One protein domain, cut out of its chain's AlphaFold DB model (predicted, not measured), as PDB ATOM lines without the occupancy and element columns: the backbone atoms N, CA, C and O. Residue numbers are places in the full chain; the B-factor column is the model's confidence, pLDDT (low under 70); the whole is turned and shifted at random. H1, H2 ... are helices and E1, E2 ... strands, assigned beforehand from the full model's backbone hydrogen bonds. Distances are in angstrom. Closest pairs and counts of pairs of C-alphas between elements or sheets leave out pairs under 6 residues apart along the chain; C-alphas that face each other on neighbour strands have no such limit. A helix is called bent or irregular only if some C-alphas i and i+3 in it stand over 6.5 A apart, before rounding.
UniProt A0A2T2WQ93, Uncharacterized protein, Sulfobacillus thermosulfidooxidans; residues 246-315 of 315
ATOM      1  N   LYS A 246      76.262  93.123  48.673       68.62
ATOM      2  CA  LYS A 246      76.962  92.533  47.523       68.62
ATOM      3  C   LYS A 246      76.190  91.306  47.059       68.62
ATOM      4  O   LYS A 246      76.020  90.363  47.823       68.62
ATOM      5  N   LEU A 247      75.777  91.317  45.806       60.31
ATOM      6  CA  LEU A 247      75.015  90.259  45.169       60.31
ATOM      7  C   LEU A 247      75.924  89.482  44.225       60.31
ATOM      8  O   LEU A 247      76.638  90.074  43.415       60.31
ATOM      9  N   SER A 248      75.886  88.159  44.315       66.88
ATOM     10  CA  SER A 248      76.448  87.264  43.299       66.88
ATOM     11  C   SER A 248      75.500  87.095  42.108       66.88
ATOM     12  O   SER A 248      75.962  86.939  40.982       66.88
ATOM     13  N   THR A 249      74.190  87.179  42.352       64.75
ATOM     14  CA  THR A 249      73.139  87.078  41.333       64.75
ATOM     15  C   THR A 249      72.618  88.464  40.976       64.75
ATOM     16  O   THR A 249      72.193  89.219  41.850       64.75
ATOM     17  N   VAL A 250      72.642  88.808  39.688       70.56
ATOM     18  CA  VAL A 250      72.177  90.114  39.209       70.56
ATOM     19  C   VAL A 250      70.643  90.139  39.182       70.56
ATOM     20  O   VAL A 250      70.045  89.222  38.618       70.56
ATOM     21  N   PRO A 251      69.991  91.173  39.746       63.22
ATOM     22  CA  PRO A 251      68.558  91.388  39.569       63.22
ATOM     23  C   PRO A 251      68.188  91.459  38.083       63.22
ATOM     24  O   PRO A 251      68.911  92.068  37.296       63.22
ATOM     25  N   SER A 252      67.044  90.893  37.695       63.41
ATOM     26  CA  SER A 252      66.584  90.849  36.295       63.41
ATOM     27  C   SER A 252      66.552  92.230  35.629       63.41
ATOM     28  O   SER A 252      66.964  92.370  34.482       63.41
ATOM     29  N   ALA A 253      66.178  93.270  36.382       64.75
ATOM     30  CA  ALA A 253      66.186  94.663  35.930       64.75
ATOM     31  C   ALA A 253      67.584  95.213  35.572       64.75
ATOM     32  O   ALA A 253      67.686  96.244  34.939       64.75
ATOM     33  N   TYR A 254      68.686  94.565  35.940       71.12
ATOM     34  CA  TYR A 254      70.033  95.000  35.537       71.12
ATOM     35  C   TYR A 254      70.811  93.893  34.833       71.12
ATOM     36  O   TYR A 254      71.997  94.053  34.554       71.12
ATOM     37  N   GLN A 255      70.158  92.772  34.524       69.69
ATOM     38  CA  GLN A 255      70.815  91.596  33.971       69.69
ATOM     39  C   GLN A 255      71.449  91.890  32.609       69.69
ATOM     40  O   GLN A 255      72.615  91.558  32.413       69.69
ATOM     41  N   ASN A 256      70.733  92.575  31.713       70.94
ATOM     42  CA  ASN A 256      71.253  92.943  30.392       70.94
ATOM     43  C   ASN A 256      72.459  93.881  30.511       70.94
ATOM     44  O   ASN A 256      73.525  93.582  29.985       70.94
ATOM     45  N   TYR A 257      72.327  94.948  31.302       78.31
ATOM     46  CA  TYR A 257      73.395  95.921  31.520       78.31
ATOM     47  C   TYR A 257      74.660  95.290  32.135       78.31
ATOM     48  O   TYR A 257      75.764  95.500  31.636       78.31
ATOM     49  N   VAL A 258      74.525  94.460  33.177       77.88
ATOM     50  CA  VAL A 258      75.691  93.789  33.779       77.88
ATOM     51  C   VAL A 258      76.304  92.785  32.803       77.88
ATOM     52  O   VAL A 258      77.524  92.677  32.743       77.88
ATOM     53  N   THR A 259      75.494  92.072  32.018       74.62
ATOM     54  CA  THR A 259      76.004  91.132  31.004       74.62
ATOM     55  C   THR A 259      76.810  91.858  29.926       74.62
ATOM     56  O   THR A 259      77.894  91.405  29.567       74.62
ATOM     57  N   GLU A 260      76.339  93.016  29.464       75.88
ATOM     58  CA  GLU A 260      77.080  93.859  28.524       75.88
ATOM     59  C   GLU A 260      78.399  94.361  29.120       75.88
ATOM     60  O   GLU A 260      79.436  94.253  28.467       75.88
ATOM     61  N   ALA A 261      78.400  94.822  30.374       76.75
ATOM     62  CA  ALA A 261      79.623  95.243  31.062       76.75
ATOM     63  C   ALA A 261      80.644  94.094  31.201       76.75
ATOM     64  O   ALA A 261      81.848  94.300  31.056       76.75
ATOM     65  N   LEU A 262      80.180  92.864  31.444       78.69
ATOM     66  CA  LEU A 262      81.040  91.676  31.503       78.69
ATOM     67  C   LEU A 262      81.638  91.316  30.139       78.69
ATOM     68  O   LEU A 262      82.810  90.937  30.078       78.69
ATOM     69  N   HIS A 263      80.853  91.439  29.065       78.69
ATOM     70  CA  HIS A 263      81.323  91.218  27.697       78.69
ATOM     71  C   HIS A 263      82.349  92.271  27.268       78.69
ATOM     72  O   HIS A 263      83.373  91.905  26.695       78.69
ATOM     73  N   GLN A 264      82.112  93.549  27.576       77.69
ATOM     74  CA  GLN A 264      83.044  94.639  27.261       77.69
ATOM     75  C   GLN A 264      84.403  94.445  27.945       77.69
ATOM     76  O   GLN A 264      85.443  94.642  27.323       77.69
ATOM     77  N   GLU A 265      84.399  93.987  29.197       74.50
ATOM     78  CA  GLU A 265      85.617  93.789  29.992       74.50
ATOM     79  C   GLU A 265      86.227  92.381  29.867       74.50
ATOM     80  O   GLU A 265      87.208  92.068  30.548       74.50
ATOM     81  N   ASN A 266      85.651  91.515  29.024       79.19
ATOM     82  CA  ASN A 266      86.060  90.119  28.838       79.19
ATOM     83  C   ASN A 266      86.282  89.378  30.177       79.19
ATOM     84  O   ASN A 266      87.339  88.789  30.453       79.19
ATOM     85  N   GLY A 267      85.294  89.474  31.066       83.69
ATOM     86  CA  GLY A 267      85.437  89.067  32.459       83.69
ATOM     87  C   GLY A 267      84.235  88.339  33.043       83.69
ATOM     88  O   GLY A 267      83.189  88.182  32.423       83.69
ATOM     89  N   THR A 268      84.396  87.875  34.282       81.62
ATOM     90  CA  THR A 268      83.330  87.227  35.062       81.62
ATOM     91  C   THR A 268      82.924  88.078  36.254       81.62
ATOM     92  O   THR A 268      83.746  88.773  36.861       81.62
ATOM     93  N   LEU A 269      81.641  88.022  36.611       82.25
ATOM     94  CA  LEU A 269      81.108  88.773  37.739       82.25
ATOM     95  C   LEU A 269      81.654  88.220  39.057       82.25
ATOM     96  O   LEU A 269      81.528  87.034  39.352       82.25
ATOM     97  N   LYS A 270      82.217  89.098  39.889       83.19
ATOM     98  CA  LYS A 270      82.536  88.788  41.289       83.19
ATOM     99  C   LYS A 270      81.386  89.151  42.209       83.19
ATOM    100  O   LYS A 270      81.065  88.380  43.106       83.19
ATOM    101  N   TRP A 271      80.847  90.351  42.035       77.81
ATOM    102  CA  TRP A 271      79.646  90.819  42.716       77.81
ATOM    103  C   TRP A 271      79.137  92.098  42.061       77.81
ATOM    104  O   TRP A 271      79.906  92.840  41.448       77.81
ATOM    105  N   VAL A 272      77.859  92.386  42.268       80.25
ATOM    106  CA  VAL A 272      77.229  93.677  41.983       80.25
ATOM    107  C   VAL A 272      76.609  94.236  43.263       80.25
ATOM    108  O   VAL A 272      76.164  93.484  44.123       80.25
ATOM    109  N   LYS A 273      76.631  95.552  43.444       74.06
ATOM    110  CA  LYS A 273      76.052  96.241  44.598       74.06
ATOM    111  C   LYS A 273      75.326  97.490  44.130       74.06
ATOM    112  O   LYS A 273      75.923  98.329  43.464       74.06
ATOM    113  N   PHE A 274      74.084  97.639  44.563       79.06
ATOM    114  CA  PHE A 274      73.254  98.803  44.279       79.06
ATOM    115  C   PHE A 274      73.265  99.747  45.481       79.06
ATOM    116  O   PHE A 274      73.197  99.307  46.632       79.06
ATOM    117  N   ILE A 275      73.378 101.046  45.238       70.62
ATOM    118  CA  ILE A 275      73.376 102.093  46.259       70.62
ATOM    119  C   ILE A 275      72.367 103.147  45.832       70.62
ATOM    120  O   ILE A 275      72.512 103.738  44.767       70.62
ATOM    121  N   HIS A 276      71.385 103.405  46.684       70.69
ATOM    122  CA  HIS A 276      70.483 104.528  46.500       70.69
ATOM    123  C   HIS A 276      71.182 105.815  46.940       70.69
ATOM    124  O   HIS A 276      71.811 105.851  48.002       70.69
ATOM    125  N   LYS A 277      71.107 106.855  46.118       73.56
ATOM    126  CA  LYS A 277      71.606 108.193  46.430       73.56
ATOM    127  C   LYS A 277      70.473 109.063  46.958       73.56
ATOM    128  O   LYS A 277      69.300 108.811  46.690       73.56
ATOM    129  N   ASP A 278      70.824 110.096  47.714       55.22
ATOM    130  CA  ASP A 278      69.848 110.981  48.365       55.22
ATOM    131  C   ASP A 278      68.998 111.777  47.354       55.22
ATOM    132  O   ASP A 278      67.905 112.230  47.672       55.22
ATOM    133  N   ASN A 279      69.475 111.900  46.113       61.94
ATOM    134  CA  ASN A 279      68.801 112.560  44.994       61.94
ATOM    135  C   ASN A 279      67.875 111.634  44.175       61.94
ATOM    136  O   ASN A 279      67.318 112.078  43.175       61.94
ATOM    137  N   GLY A 280      67.697 110.371  44.581       63.75
ATOM    138  CA  GLY A 280      66.889 109.390  43.844       63.75
ATOM    139  C   GLY A 280      67.642 108.644  42.739       63.75
ATOM    140  O   GLY A 280      67.044 107.814  42.055       63.75
ATOM    141  N   ASP A 281      68.940 108.905  42.576       75.00
ATOM    142  CA  ASP A 281      69.788 108.171  41.642       75.00
ATOM    143  C   ASP A 281      70.203 106.810  42.214       75.00
ATOM    144  O   ASP A 281      70.326 106.605  43.427       75.00
ATOM    145  N   ILE A 282      70.495 105.871  41.321       72.94
ATOM    146  CA  ILE A 282      70.953 104.529  41.656       72.94
ATOM    147  C   ILE A 282      72.391 104.380  41.187       72.94
ATOM    148  O   ILE A 282      72.677 104.375  39.995       72.94
ATOM    149  N   GLN A 283      73.313 104.199  42.128       81.56
ATOM    150  CA  GLN A 283      74.683 103.819  41.818       81.56
ATOM    151  C   GLN A 283      74.824 102.290  41.812       81.56
ATOM    152  O   GLN A 283      74.585 101.625  42.822       81.56
ATOM    153  N   VAL A 284      75.278 101.739  40.694       79.44
ATOM    154  CA  VAL A 284      75.592 100.328  40.488       79.44
ATOM    155  C   VAL A 284      77.103 100.147  40.519       79.44
ATOM    156  O   VAL A 284      77.835 100.663  39.684       79.44
ATOM    157  N   ASN A 285      77.578  99.379  41.490       81.81
ATOM    158  CA  ASN A 285      78.976  99.003  41.610       81.81
ATOM    159  C   ASN A 285      79.133  97.540  41.207       81.81
ATOM    160  O   ASN A 285      78.664  96.655  41.921       81.81
ATOM    161  N   ILE A 286      79.828  97.275  40.110       85.19
ATOM    162  CA  ILE A 286      80.120  95.936  39.607       85.19
ATOM    163  C   ILE A 286      81.601  95.665  39.821       85.19
ATOM    164  O   ILE A 286      82.449  96.472  39.453       85.19
ATOM    165  N   LYS A 287      81.938  94.514  40.399       83.12
ATOM    166  CA  LYS A 287      83.310  94.009  40.393       83.12
ATOM    167  C   LYS A 287      83.420  92.873  39.392       83.12
ATOM    168  O   LYS A 287      82.734  91.860  39.538       83.12
ATOM    169  N   ILE A 288      84.316  93.028  38.429       85.44
ATOM    170  CA  ILE A 288      84.546  92.072  37.347       85.44
ATOM    171  C   ILE A 288      85.973  91.535  37.474       85.44
ATOM    172  O   ILE A 288      86.914  92.272  37.774       85.44
ATOM    173  N   ARG A 289      86.140  90.228  37.289       81.31
ATOM    174  CA  ARG A 289      87.446  89.574  37.179       81.31
ATOM    175  C   ARG A 289      87.781  89.422  35.697       81.31
ATOM    176  O   ARG A 289      87.083  88.681  35.009       81.31
ATOM    177  N   ARG A 290      88.822  90.114  35.227       84.44
ATOM    178  CA  ARG A 290      89.274  90.080  33.825       84.44
ATOM    179  C   ARG A 290      90.108  88.827  33.544       84.44
ATOM    180  O   ARG A 290      90.780  88.318  34.446       84.44
ATOM    181  N   HIS A 291      90.096  88.357  32.298       73.81
ATOM    182  CA  HIS A 291      91.003  87.317  31.796       73.81
ATOM    183  C   HIS A 291      92.017  87.956  30.824       73.81
ATOM    184  O   HIS A 291      91.578  88.653  29.909       73.81
ATOM    185  N   PRO A 292      93.350  87.783  31.013       63.41
ATOM    186  CA  PRO A 292      94.029  86.715  31.763       63.41
ATOM    187  C   PRO A 292      94.373  87.036  33.234       63.41
ATOM    188  O   PRO A 292      95.055  86.251  33.890       63.41
ATOM    189  N   GLY A 293      93.885  88.142  33.800       70.44
ATOM    190  CA  GLY A 293      94.032  88.444  35.226       70.44
ATOM    191  C   GLY A 293      93.593  89.861  35.593       70.44
ATOM    192  O   GLY A 293      93.393  90.705  34.726       70.44
ATOM    193  N   GLY A 294      93.450  90.125  36.895       82.12
ATOM    194  CA  GLY A 294      93.080  91.442  37.431       82.12
ATOM    195  C   GLY A 294      91.612  91.569  37.848       82.12
ATOM    196  O   GLY A 294      90.750  90.761  37.491       82.12
ATOM    197  N   ASN A 295      91.328  92.589  38.658       82.50
ATOM    198  CA  ASN A 295      89.968  92.971  39.024       82.50
ATOM    199  C   ASN A 295      89.718  94.382  38.526       82.50
ATOM    200  O   ASN A 295      90.538  95.251  38.778       82.50
ATOM    201  N   ILE A 296      88.566  94.600  37.924       82.50
ATOM    202  CA  ILE A 296      88.092  95.924  37.548       82.50
ATOM    203  C   ILE A 296      86.819  96.225  38.333       82.50
ATOM    204  O   ILE A 296      86.053  95.313  38.682       82.50
ATOM    205  N   LYS A 297      86.622  97.489  38.694       83.12
ATOM    206  CA  LYS A 297      85.384  97.953  39.315       83.12
ATOM    207  C   LYS A 297      84.716  98.950  38.386       83.12
ATOM    208  O   LYS A 297      85.274 100.001  38.111       83.12
ATOM    209  N   VAL A 298      83.502  98.633  37.971       80.88
ATOM    210  CA  VAL A 298      82.626  99.551  37.248       80.88
ATOM    211  C   VAL A 298      81.700 100.194  38.279       80.88
ATOM    212  O   VAL A 298      81.140  99.500  39.129       80.88
ATOM    213  N   LYS A 299      81.605 101.519  38.277       84.31
ATOM    214  CA  LYS A 299      80.801 102.333  39.191       84.31
ATOM    215  C   LYS A 299      79.956 103.279  38.361       84.31
ATOM    216  O   LYS A 299      80.373 104.395  38.053       84.31
ATOM    217  N   ASP A 300      78.747 102.845  38.077       81.94
ATOM    218  CA  ASP A 300      77.855 103.558  37.182       81.94
ATOM    219  C   ASP A 300      76.695 104.142  37.969       81.94
ATOM    220  O   ASP A 300      76.258 103.575  38.966       81.94
ATOM    221  N   VAL A 301      76.228 105.316  37.574       76.69
ATOM    222  CA  VAL A 301      75.125 106.014  38.226       76.69
ATOM    223  C   VAL A 301      74.019 106.195  37.208       76.69
ATOM    224  O   VAL A 301      74.252 106.705  36.113       76.69
ATOM    225  N   PHE A 302      72.821 105.788  37.595       73.31
ATOM    226  CA  PHE A 302      71.594 105.909  36.831       73.31
ATOM    227  C   PHE A 302      70.676 106.912  37.511       73.31
ATOM    228  O   PHE A 302      70.596 106.929  38.738       73.31
ATOM    229  N   ASN A 303      69.960 107.713  36.732       69.00
ATOM    230  CA  ASN A 303      68.907 108.556  37.279       69.00
ATOM    231  C   ASN A 303      67.660 107.733  37.643       69.00
ATOM    232  O   ASN A 303      67.537 106.554  37.296       69.00
ATOM    233  N   SER A 304      66.696 108.377  38.295       59.28
ATOM    234  CA  SER A 304      65.405 107.780  38.670       59.28
ATOM    235  C   SER A 304      64.584 107.230  37.490       59.28
ATOM    236  O   SER A 304      63.708 106.393  37.695       59.28
ATOM    237  N   SER A 305      64.879 107.650  36.255       55.34
ATOM    238  CA  SER A 305      64.260 107.127  35.027       55.34
ATOM    239  C   SER A 305      64.998 105.930  34.403       55.34
ATOM    240  O   SER A 305      64.562 105.419  33.375       55.34
ATOM    241  N   GLY A 306      66.099 105.465  35.008       60.28
ATOM    242  CA  GLY A 306      66.904 104.342  34.507       60.28
ATOM    243  C   GLY A 306      67.933 104.721  33.435       60.28
ATOM    244  O   GLY A 306      68.579 103.847  32.859       60.28
ATOM    245  N   GLN A 307      68.132 106.013  33.170       65.44
ATOM    246  CA  GLN A 307      69.147 106.477  32.225       65.44
ATOM    247  C   GLN A 307      70.508 106.569  32.911       65.44
ATOM    248  O   GLN A 307      70.616 107.096  34.020       65.44
ATOM    249  N   LEU A 308      71.550 106.084  32.239       69.38
ATOM    250  CA  LEU A 308      72.931 106.197  32.698       69.38
ATOM    251  C   LEU A 308      73.369 107.668  32.648       69.38
ATOM    252  O   LEU A 308      73.406 108.270  31.580       69.38
ATOM    253  N   ILE A 309      73.706 108.238  33.803       73.81
ATOM    254  CA  ILE A 309      74.153 109.634  33.936       73.81
ATOM    255  C   ILE A 309      75.651 109.749  34.211       73.81
ATOM    256  O   ILE A 309      76.246 110.799  33.975       73.81
ATOM    257  N   ARG A 310      76.280 108.683  34.714       72.19
ATOM    258  CA  ARG A 310      77.725 108.648  34.936       72.19
ATOM    259  C   ARG A 310      78.248 107.229  34.814       72.19
ATOM    260  O   ARG A 310      77.730 106.343  35.481       72.19
ATOM    261  N   GLN A 311      79.312 107.050  34.043       77.50
ATOM    262  CA  GLN A 311      80.068 105.803  33.973       77.50
ATOM    263  C   GLN A 311      81.442 106.016  34.607       77.50
ATOM    264  O   GLN A 311      82.059 107.068  34.427       77.50
ATOM    265  N   THR A 312      81.930 105.074  35.409       77.56
ATOM    266  CA  THR A 312      83.290 105.159  35.970       77.56
ATOM    267  C   THR A 312      83.905 103.777  36.057       77.56
ATOM    268  O   THR A 312      83.397 102.907  36.756       77.56
ATOM    269  N   VAL A 313      85.033 103.589  35.383       76.06
ATOM    270  CA  VAL A 313      85.747 102.315  35.339       76.06
ATOM    271  C   VAL A 313      87.083 102.471  36.067       76.06
ATOM    272  O   VAL A 313      87.923 103.276  35.680       76.06
ATOM    273  N   GLU A 314      87.260 101.733  37.162       73.75
ATOM    274  CA  GLU A 314      88.489 101.696  37.961       73.75
ATOM    275  C   GLU A 314      89.247 100.397  37.658       73.75
ATOM    276  O   GLU A 314      88.751  99.304  37.968       73.75
ATOM    277  N   HIS A 315      90.429 100.526  37.049       71.38
ATOM    278  CA  HIS A 315      91.301  99.417  36.645       71.38
ATOM    279  C   HIS A 315      92.192  98.872  37.761       71.38
ATOM    280  O   HIS A 315      92.549  99.634  38.688       71.38
TER     281      HIS A 315
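AT A GLANCE: This is residues 246 to 315 of the 315 residues of an uncharacterized protein of Sulfobacillus thermosulfidooxidans (UniProt A0A2T2WQ93). Three long strands, E1, E2 and E3, make a strongly twisted antiparallel sheet, and a single helix, H1, packs slantwise over one face of it, over E1 and E2. The fourth strand, E4, is a short one at the edge beside E3, and past it the final stretch runs back along E3. The 70 printed residues hold one named helix and then four named strands, in the order H1, E1, E2, E3, E4; the sheet has the order E1, E2, E3, E4, and the class is mixed, helices and strands. The whole is compact, with a radius of gyration of the C-alphas of 11.7 A, and elongated, spanning 38 by 23 by 19 A.

HOW THE PARTS SIT: Start at H1, residues 252 to 264, where 7 of 9 O i to N i+4 pairs are within hydrogen-bond range. A tight link leads to E1, residues 267 to 276, which bends by 62 degrees at residue 270. The next strand is E2, residues 282 to 290, antiparallel to E1 at 164 degrees; look for N 273 and O 285, 2.8 A apart, within hydrogen-bond range. H1 is on the sheet at a height of 9.0 A, over E1 and E2, and on the local plane it runs slantwise to the strands, at 44 degrees to E1. The closest C-alphas of H1 and E1 are those of Leu 262 and Thr 268, 6.1 A apart; for H1 and E2 they are those of Leu 262 and Ile 288, at 6.8 A. E3, residues 295 to 302, is antiparallel to E2 at 160 degrees, with N 284 and O 300 at 2.7 A. E4, residues 308 to 310, is antiparallel to E3 at 116 degrees, with N 301 and O 310 at 2.8 A. E1 and E2, E2 and E3, and E3 and E4 are hairpins, and the four strands form a meander, each the antiparallel neighbour of the one before. The edge strands E1 and E4 are apart. Farther on, residues 313 to 314 pair antiparallel with residues 297 to 298 of E3.

IN THESE COORDINATES: Find C-alpha 252 at (66.584, 90.849, 36.295); from there H1 runs 19.2 A to C-alpha 264. It is irregular: C-alphas 253 and 256 are 7.7 A apart. E1 begins at C-alpha 267, at (85.437, 89.067, 32.459), and measures 25.7 A. E2 measures 24.6 A and E3 22.6 A. E4 ends at C-alpha 310, at (77.725, 108.648, 34.936).

THE WHOLE: The two C-alphas farthest apart are those of Asn 279 and Pro 292, at 38.5 A. The printed part has no cut, its four links between named elements are tight, and it ends at the chain's last residue, His 315. Mean pLDDT of the printed part is 74.1; look for values under 70 at residues 246 to 249, 251 to 253, 255, 278 to 280, 292 and 303 to 308.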